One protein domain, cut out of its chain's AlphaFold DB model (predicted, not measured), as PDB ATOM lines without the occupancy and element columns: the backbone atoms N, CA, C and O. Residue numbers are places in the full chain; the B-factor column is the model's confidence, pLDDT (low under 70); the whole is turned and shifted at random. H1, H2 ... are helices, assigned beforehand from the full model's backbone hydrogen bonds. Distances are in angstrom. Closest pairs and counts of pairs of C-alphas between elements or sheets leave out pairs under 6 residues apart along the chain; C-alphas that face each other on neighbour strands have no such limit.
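What this domain is: This is residues 33 to 158 of the 162 residues of an uncharacterized protein of Acidithiobacillales bacterium SM1_46 (UniProt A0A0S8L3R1). With little regular structure, five short helices sit amid long loops: H1 and H3 pack on H4, and H2 makes a corner with H3. The 126 printed residues, under half in named elements H1 to H5, are all helix by class. They are compact, radius of gyration of the C-alphas 13.7 A, spanning 41 by 30 by 28 A.

Where its parts are: H1, residues 33 to 44, 15.8 A, starts at C-alpha (172.687, 117.988, 103.267). H2 is 79 to 90, 15.3 A; H3 100 to 106; H4 125 to 135, 15.2 A; H5 155 to 158, ending at C-alpha (152.257, 123.790, 107.209).

How they stand to each other: H1 touches H4, closest C-alphas Val 39 and Ile 130, 5.8 A, at a steep 39 degrees, opposite ways. H2, with residues 86 to 90 alone, touches H3, C-alphas Phe 90 and Pro 100 closest, 4.8 A. H3 and H4, a hairpin, and H4 and H5 only just touch, each with 3 pairs of C-alphas within 8 A. O i to N i+4 pairs are within hydrogen-bond range throughout H2 and H4, 5 of 8 in H1, and 1 of 3 in H3, with 1 of 4 i+3 pairs; H5 is too short.

The domain as a whole: Gln 51 and Ala 144 have the farthest C-alphas, 40.9 A. The printed part has no cut; only H2 to H3 is not a long link. Residues 64 to 77 are under pLDDT 70.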
ATOM      1  N   ASN A  33     173.727 119.003 103.455       92.25
ATOM      2  CA  ASN A  33     172.687 117.988 103.267       92.25
ATOM      3  C   ASN A  33     171.393 118.349 104.020       92.25
ATOM      4  O   ASN A  33     170.293 118.142 103.510       92.25
ATOM      5  N   ASP A  34     171.518 118.948 105.210       95.00
ATOM      6  CA  ASP A  34     170.359 119.423 105.975       95.00
ATOM      7  C   ASP A  34     169.709 120.635 105.300       95.00
ATOM      8  O   ASP A  34     168.482 120.723 105.240       95.00
ATOM      9  N   PHE A  35     170.521 121.540 104.742       92.94
ATOM     10  CA  PHE A  35     170.012 122.651 103.949       92.94
ATOM     11  C   PHE A  35     169.169 122.141 102.780       92.94
ATOM     12  O   PHE A  35     168.006 122.512 102.653       92.94
ATOM     13  N   GLN A  36     169.721 121.240 101.966       90.38
ATOM     14  CA  GLN A  36     169.034 120.697 100.797       90.38
ATOM     15  C   GLN A  36     167.754 119.943 101.173       90.38
ATOM     16  O   GLN A  36     166.743 120.060 100.484       90.38
ATOM     17  N   THR A  37     167.789 119.179 102.265       92.50
ATOM     18  CA  THR A  37     166.689 118.289 102.649       92.50
ATOM     19  C   THR A  37     165.564 119.012 103.383       92.50
ATOM     20  O   THR A  37     164.396 118.679 103.190       92.50
ATOM     21  N   CYS A  38     165.888 119.994 104.226       94.12
ATOM     22  CA  CYS A  38     164.919 120.574 105.156       94.12
ATOM     23  C   CYS A  38     164.708 122.074 104.987       94.12
ATOM     24  O   CYS A  38     163.614 122.551 105.267       94.12
ATOM     25  N   VAL A  39     165.707 122.822 104.516       93.62
ATOM     26  CA  VAL A  39     165.608 124.285 104.387       93.62
ATOM     27  C   VAL A  39     165.229 124.697 102.972       93.62
ATOM     28  O   VAL A  39     164.317 125.497 102.788       93.62
ATOM     29  N   MET A  40     165.861 124.127 101.950       90.00
ATOM     30  CA  MET A  40     165.570 124.472 100.563       90.00
ATOM     31  C   MET A  40     164.096 124.235 100.188       90.00
ATOM     32  O   MET A  40     163.524 125.120  99.548       90.00
ATOM     33  N   PRO A  41     163.417 123.147 100.615       91.62
ATOM     34  CA  PRO A  41     161.984 122.977 100.368       91.62
ATOM     35  C   PRO A  41     161.131 124.106 100.952       91.62
ATOM     36  O   PRO A  41     160.131 124.486 100.355       91.62
ATOM     37  N   ILE A  42     161.539 124.679 102.084       93.19
ATOM     38  CA  ILE A  42     160.864 125.826 102.704       93.19
ATOM     39  C   ILE A  42     161.068 127.067 101.841       93.19
ATOM     40  O   ILE A  42     160.102 127.708 101.447       93.19
ATOM     41  N   LEU A  43     162.322 127.366 101.492       89.69
ATOM     42  CA  LEU A  43     162.667 128.548 100.696       89.69
ATOM     43  C   LEU A  43     162.055 128.516  99.286       89.69
ATOM     44  O   LEU A  43     161.839 129.564  98.681       89.69
ATOM     45  N   SER A  44     161.786 127.321  98.764       87.62
ATOM     46  CA  SER A  44     161.217 127.109  97.433       87.62
ATOM     47  C   SER A  44     159.707 126.938  97.390       87.62
ATOM     48  O   SER A  44     159.120 127.020  96.309       87.62
ATOM     49  N   SER A  45     159.067 126.693  98.531       89.88
ATOM     50  CA  SER A  45     157.619 126.533  98.572       89.88
ATOM     51  C   SER A  45     156.929 127.893  98.627       89.88
ATOM     52  O   SER A  45     157.407 128.798  99.311       89.88
ATOM     53  N   PRO A  46     155.786 128.059  97.946       90.25
ATOM     54  CA  PRO A  46     154.959 129.240  98.124       90.25
ATOM     55  C   PRO A  46     154.330 129.220  99.525       90.25
ATOM     56  O   PRO A  46     153.467 128.395  99.801       90.25
ATOM     57  N   ILE A  47     154.750 130.124 100.408       90.69
ATOM     58  CA  ILE A  47     154.241 130.226 101.784       90.69
ATOM     59  C   ILE A  47     153.231 131.372 101.855       90.69
ATOM     60  O   ILE A  47     153.446 132.424 101.245       90.69
ATOM     61  N   LYS A  48     152.124 131.165 102.580       91.00
ATOM     62  CA  LYS A  48     151.114 132.206 102.792       91.00
ATOM     63  C   LYS A  48     151.645 133.255 103.759       91.00
ATOM     64  O   LYS A  48     151.930 132.959 104.920       91.00
ATOM     65  N   ARG A  49     151.749 134.489 103.285       89.12
ATOM     66  CA  ARG A  49     152.163 135.634 104.100       89.12
ATOM     67  C   ARG A  49     150.962 136.242 104.824       89.12
ATOM     68  O   ARG A  49     149.815 135.925 104.489       89.12
ATOM     69  N   ARG A  50     151.179 137.132 105.800       89.88
ATOM     70  CA  ARG A  50     150.069 137.749 106.556       89.88
ATOM     71  C   ARG A  50     149.107 138.520 105.650       89.88
ATOM     72  O   ARG A  50     147.905 138.501 105.909       89.88
ATOM     73  N   GLN A  51     149.595 139.153 104.582       86.44
ATOM     74  CA  GLN A  51     148.744 139.852 103.607       86.44
ATOM     75  C   GLN A  51     147.911 138.909 102.716       86.44
ATOM     76  O   GLN A  51     147.031 139.364 101.985       86.44
ATOM     77  N   GLY A  52     148.128 137.595 102.816       86.88
ATOM     78  CA  GLY A  52     147.314 136.561 102.183       86.88
ATOM     79  C   GLY A  52     147.806 136.107 100.811       86.88
ATOM     80  O   GLY A  52     147.218 135.182 100.248       86.88
ATOM     81  N   ASP A  53     148.870 136.706 100.273       87.69
ATOM     82  CA  ASP A  53     149.523 136.211  99.068       87.69
ATOM     83  C   ASP A  53     150.474 135.047  99.372       87.69
ATOM     84  O   ASP A  53     151.012 134.896 100.470       87.69
ATOM     85  N   PHE A  54     150.670 134.207  98.358       88.44
ATOM     86  CA  PHE A  54     151.588 133.078  98.393       88.44
ATOM     87  C   PHE A  54     152.825 133.409  97.561       88.44
ATOM     88  O   PHE A  54     152.714 133.732  96.372       88.44
ATOM     89  N   ARG A  55     154.006 133.325  98.176       85.94
ATOM     90  CA  ARG A  55     155.297 133.609  97.531       85.94
ATOM     91  C   ARG A  55     156.363 132.653  98.051       85.94
ATOM     92  O   ARG A  55     156.383 132.342  99.238       85.94
ATOM     93  N   ALA A  56     157.246 132.205  97.164       86.19
ATOM     94  CA  ALA A  56     158.457 131.488  97.554       86.19
ATOM     95  C   ALA A  56     159.601 132.484  97.787       86.19
ATOM     96  O   ALA A  56     159.683 133.509  97.110       86.19
ATOM     97  N   CYS A  57     160.535 132.169  98.685       84.19
ATOM     98  CA  CYS A  57     161.749 132.973  98.846       84.19
ATOM     99  C   CYS A  57     162.622 132.918  97.581       84.19
ATOM    100  O   CYS A  57     163.297 133.886  97.252       84.19
ATOM    101  N   THR A  58     162.584 131.806  96.846       80.31
ATOM    102  CA  THR A  58     163.273 131.629  95.558       80.31
ATOM    103  C   THR A  58     162.533 132.268  94.382       80.31
ATOM    104  O   THR A  58     162.897 132.020  93.235       80.31
ATOM    105  N   ASP A  59     161.457 133.024  94.610       77.81
ATOM    106  CA  ASP A  59     160.808 133.767  93.532       77.81
ATOM    107  C   ASP A  59     161.785 134.824  92.984       77.81
ATOM    108  O   ASP A  59     162.482 135.523  93.738       77.81
ATOM    109  N   SER A  60     161.863 134.933  91.658       70.00
ATOM    110  CA  SER A  60     162.752 135.881  90.986       70.00
ATOM    111  C   SER A  60     162.392 137.332  91.249       70.00
ATOM    112  O   SER A  60     163.266 138.192  91.193       70.00
ATOM    113  N   ALA A  61     161.149 137.606  91.639       71.88
ATOM    114  CA  ALA A  61     160.738 138.929  92.082       71.88
ATOM    115  C   ALA A  61     161.266 139.305  93.483       71.88
ATOM    116  O   ALA A  61     161.241 140.482  93.839       71.88
ATOM    117  N   CYS A  62     161.723 138.338  94.288       74.00
ATOM    118  CA  CYS A  62     162.088 138.571  95.690       74.00
ATOM    119  C   CYS A  62     163.600 138.507  95.913       74.00
ATOM    120  O   CYS A  62     164.183 139.429  96.490       74.00
ATOM    121  N   HIS A  63     164.242 137.434  95.443       74.69
ATOM    122  CA  HIS A  63     165.648 137.186  95.760       74.69
ATOM    123  C   HIS A  63     166.501 136.658  94.599       74.69
ATOM    124  O   HIS A  63     167.721 136.836  94.632       74.69
ATOM    125  N   VAL A  64     165.916 136.108  93.526       56.50
ATOM    126  CA  VAL A  64     166.706 135.647  92.366       56.50
ATOM    127  C   VAL A  64     167.030 136.826  91.446       56.50
ATOM    128  O   VAL A  64     166.352 137.088  90.462       56.50
ATOM    129  N   SER A  65     168.111 137.529  91.784       49.09
ATOM    130  CA  SER A  65     168.685 138.671  91.059       49.09
ATOM    131  C   SER A  65     167.833 139.958  91.045       49.09
ATOM    132  O   SER A  65     166.773 140.043  90.441       49.09
ATOM    133  N   GLY A  66     168.362 141.018  91.673       45.72
ATOM    134  CA  GLY A  66     168.024 142.404  91.312       45.72
ATOM    135  C   GLY A  66     167.137 143.230  92.249       45.72
ATOM    136  O   GLY A  66     167.091 144.438  92.061       45.72
ATOM    137  N   GLY A  67     166.507 142.664  93.284       43.53
ATOM    138  CA  GLY A  67     165.733 143.456  94.264       43.53
ATOM    139  C   GLY A  67     166.508 143.919  95.509       43.53
ATOM    140  O   GLY A  67     166.065 144.820  96.207       43.53
ATOM    141  N   ASN A  68     167.667 143.312  95.795       45.59
ATOM    142  CA  ASN A  68     168.476 143.548  97.007       45.59
ATOM    143  C   ASN A  68     170.001 143.452  96.744       45.59
ATOM    144  O   ASN A  68     170.767 142.971  97.579       45.59
ATOM    145  N   GLY A  69     170.469 143.845  95.551       40.34
ATOM    146  CA  GLY A  69     171.911 143.951  95.267       40.34
ATOM    147  C   GLY A  69     172.699 142.629  95.245       40.34
ATOM    148  O   GLY A  69     173.876 142.622  95.583       40.34
ATOM    149  N   GLY A  70     172.077 141.505  94.867       43.62
ATOM    150  CA  GLY A  70     172.805 140.261  94.561       43.62
ATOM    151  C   GLY A  70     173.295 139.432  95.757       43.62
ATOM    152  O   GLY A  70     174.067 138.504  95.558       43.62
ATOM    153  N   ARG A  71     172.853 139.722  96.989       52.47
ATOM    154  CA  ARG A  71     173.383 139.057  98.201       52.47
ATOM    155  C   ARG A  71     172.762 137.689  98.520       52.47
ATOM    156  O   ARG A  71     173.322 136.953  99.319       52.47
ATOM    157  N   PHE A  72     171.624 137.343  97.913       62.09
ATOM    158  CA  PHE A  72     170.886 136.102  98.185       62.09
ATOM    159  C   PHE A  72     170.523 135.386  96.887       62.09
ATOM    160  O   PHE A  72     169.379 135.413  96.444       62.09
ATOM    161  N   THR A  73     171.508 134.784  96.229       60.34
ATOM    162  CA  THR A  73     171.238 133.931  95.071       60.34
ATOM    163  C   THR A  73     170.650 132.629  95.592       60.34
ATOM    164  O   THR A  73     171.396 131.782  96.056       60.34
ATOM    165  N   LEU A  74     169.325 132.485  95.588       65.31
ATOM    166  CA  LEU A  74     168.679 131.200  95.836       65.31
ATOM    167  C   LEU A  74     168.302 130.563  94.496       65.31
ATOM    168  O   LEU A  74     167.214 130.801  93.977       65.31
ATOM    169  N   SER A  75     169.207 129.776  93.917       65.12
ATOM    170  CA  SER A  75     168.919 128.976  92.717       65.12
ATOM    171  C   SER A  75     168.775 127.502  93.070       65.12
ATOM    172  O   SER A  75     169.546 126.986  93.864       65.12
ATOM    173  N   PHE A  76     167.877 126.763  92.422       62.78
ATOM    174  CA  PHE A  76     167.806 125.306  92.595       62.78
ATOM    175  C   PHE A  76     169.038 124.552  92.072       62.78
ATOM    176  O   PHE A  76     169.235 123.391  92.415       62.78
ATOM    177  N   THR A  77     169.850 125.185  91.226       67.94
ATOM    178  CA  THR A  77     170.929 124.509  90.493       67.94
ATOM    179  C   THR A  77     172.284 124.563  91.189       67.94
ATOM    180  O   THR A  77     173.176 123.824  90.791       67.94
ATOM    181  N   ASP A  78     172.457 125.433  92.188       77.62
ATOM    182  CA  ASP A  78     173.753 125.658  92.837       77.62
ATOM    183  C   ASP A  78     173.600 125.778  94.363       77.62
ATOM    184  O   ASP A  78     173.658 126.855  94.958       77.62
ATOM    185  N   MET A  79     173.326 124.634  94.996       76.56
ATOM    186  CA  MET A  79     173.083 124.547  96.440       76.56
ATOM    187  C   MET A  79     174.299 124.972  97.269       76.56
ATOM    188  O   MET A  79     174.124 125.609  98.305       76.56
ATOM    189  N   ASP A  80     175.515 124.660  96.821       79.50
ATOM    190  CA  ASP A  80     176.753 124.999  97.532       79.50
ATOM    191  C   ASP A  80     176.944 126.514  97.593       79.50
ATOM    192  O   ASP A  80     177.243 127.070  98.660       79.50
ATOM    193  N   THR A  81     176.715 127.193  96.466       80.12
ATOM    194  CA  THR A  81     176.739 128.654  96.405       80.12
ATOM    195  C   THR A  81     175.629 129.255  97.261       80.12
ATOM    196  O   THR A  81     175.893 130.198  98.005       80.12
ATOM    197  N   ASN A  82     174.416 128.688  97.251       78.75
ATOM    198  CA  ASN A  82     173.322 129.175  98.100       78.75
ATOM    199  C   ASN A  82     173.650 129.069  99.596       78.75
ATOM    200  O   ASN A  82     173.438 130.031 100.333       78.75
ATOM    201  N   VAL A  83     174.160 127.916 100.053       81.94
ATOM    202  CA  VAL A  83     174.534 127.701 101.464       81.94
ATOM    203  C   VAL A  83     175.597 128.710 101.881       81.94
ATOM    204  O   VAL A  83     175.466 129.345 102.925       81.94
ATOM    205  N   THR A  84     176.609 128.909 101.037       81.81
ATOM    206  CA  THR A  84     177.684 129.877 101.285       81.81
ATOM    207  C   THR A  84     177.133 131.306 101.349       81.81
ATOM    208  O   THR A  84     177.390 132.029 102.309       81.81
ATOM    209  N   ALA A  85     176.285 131.696 100.394       79.12
ATOM    210  CA  ALA A  85     175.659 133.015 100.375       79.12
ATOM    211  C   ALA A  85     174.776 133.263 101.609       79.12
ATOM    212  O   ALA A  85     174.793 134.372 102.152       79.12
ATOM    213  N   ILE A  86     174.037 132.244 102.072       81.81
ATOM    214  CA  ILE A  86     173.279 132.299 103.327       81.81
ATOM    215  C   ILE A  86     174.223 132.572 104.491       81.81
ATOM    216  O   ILE A  86     174.002 133.538 105.219       81.81
ATOM    217  N   MET A  87     175.264 131.755 104.651       83.31
ATOM    218  CA  MET A  87     176.216 131.889 105.752       83.31
ATOM    219  C   MET A  87     176.850 133.281 105.800       83.31
ATOM    220  O   MET A  87     176.890 133.891 106.866       83.31
ATOM    221  N   ASP A  88     177.269 133.811 104.652       79.56
ATOM    222  CA  ASP A  88     177.972 135.094 104.572       79.56
ATOM    223  C   ASP A  88     177.056 136.308 104.783       79.56
ATOM    224  O   ASP A  88     177.508 137.374 105.214       79.56
ATOM    225  N   ASN A  89     175.766 136.185 104.443       77.94
ATOM    226  CA  ASN A  89     174.875 137.343 104.368       77.94
ATOM    227  C   ASN A  89     173.689 137.322 105.337       77.94
ATOM    228  O   ASN A  89     173.088 138.376 105.551       77.94
ATOM    229  N   PHE A  90     173.329 136.163 105.887       82.81
ATOM    230  CA  PHE A  90     172.047 135.966 106.569       82.81
ATOM    231  C   PHE A  90     172.132 135.180 107.873       82.81
ATOM    232  O   PHE A  90     171.086 134.947 108.483       82.81
ATOM    233  N   VAL A  91     173.330 134.796 108.317       86.62
ATOM    234  CA  VAL A  91     173.520 134.007 109.537       86.62
ATOM    235  C   VAL A  91     174.239 134.815 110.604       86.62
ATOM    236  O   VAL A  91     175.289 135.404 110.368       86.62
ATOM    237  N   ASN A  92     173.680 134.790 111.809       89.06
ATOM    238  CA  ASN A  92     174.338 135.223 113.028       89.06
ATOM    239  C   ASN A  92     174.619 133.981 113.884       89.06
ATOM    240  O   ASN A  92     173.733 133.457 114.558       89.06
ATOM    241  N   PHE A  93     175.865 133.505 113.848       86.12
ATOM    242  CA  PHE A  93     176.280 132.291 114.561       86.12
ATOM    243  C   PHE A  93     176.276 132.444 116.090       86.12
ATOM    244  O   PHE A  93     176.188 131.444 116.800       86.12
ATOM    245  N   THR A  94     176.346 133.675 116.602       86.81
ATOM    246  CA  THR A  94     176.296 133.956 118.044       86.81
ATOM    247  C   THR A  94     174.857 133.977 118.550       86.81
ATOM    248  O   THR A  94     174.550 133.412 119.598       86.81
ATOM    249  N   PHE A  95     173.963 134.613 117.793       89.56
ATOM    250  CA  PHE A  95     172.559 134.785 118.144       89.56
ATOM    251  C   PHE A  95     171.683 134.312 116.986       89.56
ATOM    252  O   PHE A  95     171.242 135.108 116.161       89.56
ATOM    253  N   VAL A  96     171.423 133.001 116.940       90.62
ATOM    254  CA  VAL A  96     170.714 132.343 115.828       90.62
ATOM    255  C   VAL A  96     169.400 133.040 115.492       90.62
ATOM    256  O   VAL A  96     169.166 133.342 114.327       90.62
ATOM    257  N   ASP A  97     168.587 133.377 116.494       91.06
ATOM    258  CA  ASP A  97     167.279 134.019 116.299       91.06
ATOM    259  C   ASP A  97     167.374 135.451 115.736       91.06
ATOM    260  O   ASP A  97     166.410 135.961 115.171       91.06
ATOM    261  N   GLN A  98     168.549 136.085 115.831       91.25
ATOM    262  CA  GLN A  98     168.850 137.384 115.222       91.25
ATOM    263  C   GLN A  98     169.440 137.258 113.811       91.25
ATOM    264  O   GLN A  98     169.732 138.270 113.174       91.25
ATOM    265  N   SER A  99     169.633 136.036 113.302       90.50
ATOM    266  CA  SER A  99     170.012 135.814 111.906       90.50
ATOM    267  C   SER A  99     168.978 136.483 110.999       90.50
ATOM    268  O   SER A  99     167.784 136.217 111.168       90.50
ATOM    269  N   PRO A 100     169.376 137.312 110.015       88.00
ATOM    270  CA  PRO A 100     168.438 137.917 109.073       88.00
ATOM    271  C   PRO A 100     167.487 136.920 108.393       88.00
ATOM    272  O   PRO A 100     166.366 137.300 108.059       88.00
ATOM    273  N   LEU A 101     167.899 135.652 108.242       89.19
ATOM    274  CA  LEU A 101     167.060 134.563 107.724       89.19
ATOM    275  C   LEU A 101     165.845 134.220 108.614       89.19
ATOM    276  O   LEU A 101     164.889 133.631 108.124       89.19
ATOM    277  N   LEU A 102     165.867 134.582 109.899       92.50
ATOM    278  CA  LEU A 102     164.776 134.373 110.863       92.50
ATOM    279  C   LEU A 102     164.129 135.688 111.307       92.50
ATOM    280  O   LEU A 102     162.903 135.789 111.364       92.50
ATOM    281  N   ALA A 103     164.947 136.704 111.588       90.88
ATOM    282  CA  ALA A 103     164.476 137.979 112.114       90.88
ATOM    283  C   ALA A 103     163.624 138.743 111.089       90.88
ATOM    284  O   ALA A 103     162.541 139.214 111.415       90.88
ATOM    285  N   LYS A 104     164.059 138.831 109.823       88.25
ATOM    286  CA  LYS A 104     163.322 139.606 108.808       88.25
ATOM    287  C   LYS A 104     161.969 138.986 108.434       88.25
ATOM    288  O   LYS A 104     161.016 139.743 108.288       88.25
ATOM    289  N   PRO A 105     161.837 137.653 108.291       89.69
ATOM    290  CA  PRO A 105     160.540 137.010 108.056       89.69
ATOM    291  C   PRO A 105     159.499 137.142 109.182       89.69
ATOM    292  O   PRO A 105     158.353 136.764 108.949       89.69
ATOM    293  N   THR A 106     159.880 137.618 110.376       90.06
ATOM    294  CA  THR A 106     159.010 137.715 111.571       90.06
ATOM    295  C   THR A 106     158.840 139.139 112.118       90.06
ATOM    296  O   THR A 106     158.195 139.322 113.150       90.06
ATOM    297  N   ALA A 107     159.461 140.142 111.490       85.25
ATOM    298  CA  ALA A 107     159.565 141.490 112.049       85.25
ATOM    299  C   ALA A 107     158.388 142.425 111.720       85.25
ATOM    300  O   ALA A 107     158.213 143.432 112.403       85.25
ATOM    301  N   GLY A 108     157.631 142.155 110.654       79.12
ATOM    302  CA  GLY A 108     156.561 143.027 110.158       79.12
ATOM    303  C   GLY A 108     157.052 144.420 109.755       79.12
ATOM    304  O   GLY A 108     156.282 145.378 109.758       79.12
ATOM    305  N   ASP A 109     158.348 144.553 109.469       79.62
ATOM    306  CA  ASP A 109     159.018 145.829 109.230       79.62
ATOM    307  C   ASP A 109     158.830 146.268 107.768       79.62
ATOM    308  O   ASP A 109     159.172 145.499 106.866       79.62
ATOM    309  N   PRO A 110     158.334 147.490 107.485       74.88
ATOM    310  CA  PRO A 110     158.164 148.008 106.121       74.88
ATOM    311  C   PRO A 110     159.440 147.992 105.268       74.88
ATOM    312  O   PRO A 110     159.344 147.943 104.041       74.88
ATOM    313  N   ALA A 111     160.626 147.994 105.882       75.62
ATOM    314  CA  ALA A 111     161.902 147.873 105.186       75.62
ATOM    315  C   ALA A 111     162.185 146.452 104.654       75.62
ATOM    316  O   ALA A 111     163.082 146.279 103.823       75.62
ATOM    317  N   PHE A 112     161.443 145.430 105.099       77.69
ATOM    318  CA  PHE A 112     161.631 144.030 104.713       77.69
ATOM    319  C   PHE A 112     160.342 143.429 104.163       77.69
ATOM    320  O   PHE A 112     159.263 143.633 104.705       77.69
ATOM    321  N   HIS A 113     160.445 142.668 103.068       80.44
ATOM    322  CA  HIS A 113     159.305 141.960 102.469       80.44
ATOM    323  C   HIS A 113     158.049 142.848 102.287       80.44
ATOM    324  O   HIS A 113     156.929 142.364 102.384       80.44
ATOM    325  N   GLY A 114     158.218 144.158 102.056       74.75
ATOM    326  CA  GLY A 114     157.109 145.110 101.923       74.75
ATOM    327  C   GLY A 114     156.268 145.323 103.189       74.75
ATOM    328  O   GLY A 114     155.086 145.640 103.062       74.75
ATOM    329  N   GLY A 115     156.834 145.136 104.387       74.56
ATOM    330  CA  GLY A 115     156.106 145.288 105.654       74.56
ATOM    331  C   GLY A 115     155.320 144.066 106.083       74.56
ATOM    332  O   GLY A 115     154.402 144.183 106.891       74.56
ATOM    333  N   ASP A 116     155.633 142.909 105.511       80.88
ATOM    334  CA  ASP A 116     154.854 141.704 105.724       80.88
ATOM    335  C   ASP A 116     155.617 140.644 106.501       80.88
ATOM    336  O   ASP A 116     156.806 140.405 106.271       80.88
ATOM    337  N   ASP A 117     154.879 139.960 107.366       87.88
ATOM    338  CA  ASP A 117     155.369 138.772 108.037       87.88
ATOM    339  C   ASP A 117     155.161 137.564 107.137       87.88
ATOM    340  O   ASP A 117     154.066 137.312 106.622       87.88
ATOM    341  N   ILE A 118     156.229 136.794 106.972       89.56
ATOM    342  CA  ILE A 118     156.176 135.498 106.300       89.56
ATOM    343  C   ILE A 118     155.852 134.430 107.338       89.56
ATOM    344  O   ILE A 118     154.980 133.602 107.100       89.56
ATOM    345  N   PHE A 119     156.504 134.472 108.505       93.69
ATOM    346  CA  PHE A 119     156.228 133.553 109.603       93.69
ATOM    347  C   PHE A 119     155.430 134.258 110.711       93.69
ATOM    348  O   PHE A 119     155.793 135.362 111.114       93.69
ATOM    349  N   PRO A 120     154.383 133.622 111.269       92.19
ATOM    350  CA  PRO A 120     153.598 134.178 112.372       92.19
ATOM    351  C   PRO A 120     154.383 134.306 113.684       92.19
ATOM    352  O   PRO A 120     153.947 135.016 114.589       92.19
ATOM    353  N   GLY A 121     155.528 133.629 113.796       92.88
ATOM    354  CA  GLY A 121     156.445 133.745 114.920       92.88
ATOM    355  C   GLY A 121     157.323 132.503 115.093       92.88
ATOM    356  O   GLY A 121     157.296 131.602 114.252       92.88
ATOM    357  N   PRO A 122     158.070 132.410 116.209       94.12
ATOM    358  CA  PRO A 122     159.037 131.335 116.441       94.12
ATOM    359  C   PRO A 122     158.457 129.919 116.565       94.12
ATOM    360  O   PRO A 122     159.207 128.947 116.560       94.12
ATOM    361  N   SER A 123     157.137 129.793 116.716       94.06
ATOM    362  CA  SER A 123     156.430 128.508 116.766       94.06
ATOM    363  C   SER A 123     156.027 127.975 115.388       94.06
ATOM    364  O   SER A 123     155.490 126.871 115.308       94.06
ATOM    365  N   ASP A 124     156.229 128.747 114.318       95.31
ATOM    366  CA  ASP A 124     155.994 128.291 112.950       95.31
ATOM    367  C   ASP A 124     156.929 127.121 112.595       95.31
ATOM    368  O   ASP A 124     158.119 127.143 112.913       95.31
ATOM    369  N   GLN A 125     156.407 126.084 111.937       94.69
ATOM    370  CA  GLN A 125     157.186 124.872 111.661       94.69
ATOM    371  C   GLN A 125     158.375 125.143 110.732       94.69
ATOM    372  O   GLN A 125     159.449 124.566 110.921       94.69
ATOM    373  N   CYS A 126     158.215 126.049 109.764       95.50
ATOM    374  CA  CYS A 126     159.298 126.446 108.878       95.50
ATOM    375  C   CYS A 126     160.335 127.302 109.603       95.50
ATOM    376  O   CYS A 126     161.534 127.085 109.413       95.50
ATOM    377  N   TYR A 127     159.902 128.210 110.485       95.75
ATOM    378  CA  TYR A 127     160.824 128.935 111.363       95.75
ATOM    379  C   TYR A 127     161.677 127.958 112.184       95.75
ATOM    380  O   TYR A 127     162.904 128.054 112.192       95.75
ATOM    381  N   VAL A 128     161.042 126.975 112.833       96.00
ATOM    382  CA  VAL A 128     161.728 125.979 113.671       96.00
ATOM    383  C   VAL A 128     162.720 125.143 112.860       96.00
ATOM    384  O   VAL A 128     163.835 124.906 113.331       96.00
ATOM    385  N   ALA A 129     162.359 124.718 111.649       96.56
ATOM    386  CA  ALA A 129     163.248 123.945 110.784       96.56
ATOM    387  C   ALA A 129     164.485 124.752 110.352       96.56
ATOM    388  O   ALA A 129     165.611 124.265 110.489       96.56
ATOM    389  N   ILE A 130     164.301 126.006 109.918       96.06
ATOM    390  CA  ILE A 130     165.410 126.904 109.559       96.06
ATOM    391  C   ILE A 130     166.295 127.166 110.781       96.06
ATOM    392  O   ILE A 130     167.515 127.023 110.706       96.06
ATOM    393  N   ARG A 131     165.695 127.492 111.928       96.12
ATOM    394  CA  ARG A 131     166.418 127.734 113.181       96.12
ATOM    395  C   ARG A 131     167.238 126.527 113.620       96.12
ATOM    396  O   ARG A 131     168.378 126.691 114.043       96.12
ATOM    397  N   SER A 132     166.674 125.325 113.514       95.81
ATOM    398  CA  SER A 132     167.360 124.082 113.886       95.81
ATOM    399  C   SER A 132     168.586 123.833 113.012       95.81
ATOM    400  O   SER A 132     169.623 123.415 113.521       95.81
ATOM    401  N   TRP A 133     168.494 124.140 111.716       95.75
ATOM    402  CA  TRP A 133     169.639 124.097 110.812       95.75
ATOM    403  C   TRP A 133     170.701 125.146 111.173       95.75
ATOM    404  O   TRP A 133     171.866 124.793 111.325       95.75
ATOM    405  N   LEU A 134     170.310 126.405 111.398       94.00
ATOM    406  CA  LEU A 134     171.232 127.488 111.776       94.00
ATOM    407  C   LEU A 134     171.945 127.243 113.116       94.00
ATOM    408  O   LEU A 134     173.102 127.619 113.289       94.00
ATOM    409  N   ALA A 135     171.261 126.611 114.072       93.00
ATOM    410  CA  ALA A 135     171.831 126.255 115.367       93.00
ATOM    411  C   ALA A 135     172.829 125.088 115.286       93.00
ATOM    412  O   ALA A 135     173.606 124.876 116.218       93.00
ATOM    413  N   LYS A 136     172.824 124.331 114.184       93.00
ATOM    414  CA  LYS A 136     173.684 123.170 113.985       93.00
ATOM    415  C   LYS A 136     174.944 123.543 113.210       93.00
ATOM    416  O   LYS A 136     175.056 123.348 112.001       93.00
ATOM    417  N   GLN A 137     175.903 124.059 113.959       91.50
ATOM    418  CA  GLN A 137     177.231 124.407 113.469       91.50
ATOM    419  C   GLN A 137     178.110 123.153 113.415       91.50
ATOM    420  O   GLN A 137     178.164 122.390 114.381       91.50
ATOM    421  N   VAL A 138     178.791 122.935 112.294       92.38
ATOM    422  CA  VAL A 138     179.645 121.761 112.046       92.38
ATOM    423  C   VAL A 138     181.042 122.184 111.594       92.38
ATOM    424  O   VAL A 138     181.180 123.270 111.046       92.38
ATOM    425  N   PRO A 139     182.095 121.369 111.780       91.50
ATOM    426  CA  PRO A 139     183.439 121.725 111.313       91.50
ATOM    427  C   PRO A 139     183.527 121.903 109.790       91.50
ATOM    428  O   PRO A 139     184.264 122.759 109.307       91.50
ATOM    429  N   THR A 140     182.771 121.098 109.036       90.38
ATOM    430  CA  THR A 140     182.643 121.183 107.575       90.38
ATOM    431  C   THR A 140     181.200 120.898 107.155       90.38
ATOM    432  O   THR A 140     180.487 120.134 107.802       90.38
ATOM    433  N   ARG A 141     180.743 121.465 106.037       90.00
ATOM    434  CA  ARG A 141     179.368 121.312 105.520       90.00
ATOM    435  C   ARG A 141     178.985 119.881 105.135       90.00
ATOM    436  O   ARG A 141     177.800 119.595 104.960       90.00
ATOM    437  N   THR A 142     179.981 119.008 104.990       91.94
ATOM    438  CA  THR A 142     179.863 117.577 104.667       91.94
ATOM    439  C   THR A 142     180.164 116.668 105.861       91.94
ATOM    440  O   THR A 142     180.338 115.464 105.679       91.94
ATOM    441  N   ASP A 143     180.245 117.226 107.073       94.19
ATOM    442  CA  ASP A 143     180.505 116.474 108.298       94.19
ATOM    443  C   ASP A 143     179.504 115.317 108.488       94.19
ATOM    444  O   ASP A 143     178.335 115.405 108.105       94.19
ATOM    445  N   ALA A 144     179.954 114.224 109.110       94.12
ATOM    446  CA  ALA A 144     179.132 113.039 109.355       94.12
ATOM    447  C   ALA A 144     177.914 113.317 110.255       94.12
ATOM    448  O   ALA A 144     176.953 112.550 110.243       94.12
ATOM    449  N   ALA A 145     177.934 114.407 111.024       93.38
ATOM    450  CA  ALA A 145     176.787 114.870 111.782       93.38
ATOM    451  C   ALA A 145     175.657 115.401 110.886       93.38
ATOM    452  O   ALA A 145     174.546 115.562 111.382       93.38
ATOM    453  N   CYS A 146     175.891 115.707 109.607       94.81
ATOM    454  CA  CYS A 146     174.870 116.195 108.678       94.81
ATOM    455  C   CYS A 146     173.884 115.101 108.232       94.81
ATOM    456  O   CYS A 146     174.195 113.917 108.238       94.81
ATOM    457  N   GLY A 147     172.677 115.498 107.815       92.19
ATOM    458  CA  GLY A 147     171.610 114.587 107.382       92.19
ATOM    459  C   GLY A 147     170.646 114.147 108.486       92.19
ATOM    460  O   GLY A 147     170.035 113.092 108.360       92.19
ATOM    461  N   VAL A 148     170.510 114.924 109.565       91.12
ATOM    462  CA  VAL A 148     169.623 114.592 110.706       91.12
ATOM    463  C   VAL A 148     168.565 115.663 110.979       91.12
ATOM    464  O   VAL A 148     168.049 115.772 112.090       91.12
ATOM    465  N   CYS A 149     168.250 116.490 109.984       94.38
ATOM    466  CA  CYS A 149     167.172 117.466 110.093       94.38
ATOM    467  C   CYS A 149     165.780 116.813 109.977       94.38
ATOM    468  O   CYS A 149     165.614 115.750 109.381       94.38
ATOM    469  N   VAL A 150     164.766 117.477 110.540       93.94
ATOM    470  CA  VAL A 150     163.355 117.094 110.382       93.94
ATOM    471  C   VAL A 150     162.754 117.951 109.277       93.94
ATOM    472  O   VAL A 150     162.728 119.177 109.390       93.94
ATOM    473  N   SER A 151     162.291 117.318 108.200       93.06
ATOM    474  CA  SER A 151     161.644 118.030 107.103       93.06
ATOM    475  C   SER A 151     160.235 118.469 107.495       93.06
ATOM    476  O   SER A 151     159.501 117.757 108.183       93.06
ATOM    477  N   VAL A 152     159.840 119.653 107.029       94.69
ATOM    478  CA  VAL A 152     158.454 120.106 107.149       94.69
ATOM    479  C   VAL A 152     157.645 119.474 106.024       94.69
ATOM    480  O   VAL A 152     157.917 119.696 104.842       94.69
ATOM    481  N   ALA A 153     156.641 118.675 106.383       89.44
ATOM    482  CA  ALA A 153     155.735 118.090 105.407       89.44
ATOM    483  C   ALA A 153     154.877 119.194 104.772       89.44
ATOM    484  O   ALA A 153     154.194 119.922 105.484       89.44
ATOM    485  N   ASN A 154     154.895 119.291 103.439       89.88
ATOM    486  CA  ASN A 154     154.130 120.272 102.659       89.88
ATOM    487  C   ASN A 154     154.241 121.717 103.208       89.88
ATOM    488  O   ASN A 154     153.276 122.223 103.789       89.88
ATOM    489  N   PRO A 155     155.388 122.400 103.026       92.25
ATOM    490  CA  PRO A 155     155.601 123.734 103.591       92.25
ATOM    491  C   PRO A 155     154.529 124.763 103.197       92.25
ATOM    492  O   PRO A 155     154.184 125.614 104.006       92.25
ATOM    493  N   THR A 156     153.926 124.643 102.009       91.12
ATOM    494  CA  THR A 156     152.809 125.497 101.561       91.12
ATOM    495  C   THR A 156     151.588 125.442 102.486       91.12
ATOM    496  O   THR A 156     150.870 126.430 102.609       91.12
ATOM    497  N   ALA A 157     151.321 124.289 103.106       89.62
ATOM    498  CA  ALA A 157     150.171 124.086 103.990       89.62
ATOM    499  C   ALA A 157     150.529 124.165 105.483       89.62
ATOM    500  O   ALA A 157     149.647 124.382 106.311       89.62
ATOM    501  N   SER A 158     151.799 123.947 105.823       90.38
ATOM    502  CA  SER A 158     152.257 123.790 107.209       90.38
ATOM    503  C   SER A 158     152.958 125.027 107.773       90.38
ATOM    504  O   SER A 158     153.296 125.041 108.957       90.38
TER     505      SER A 158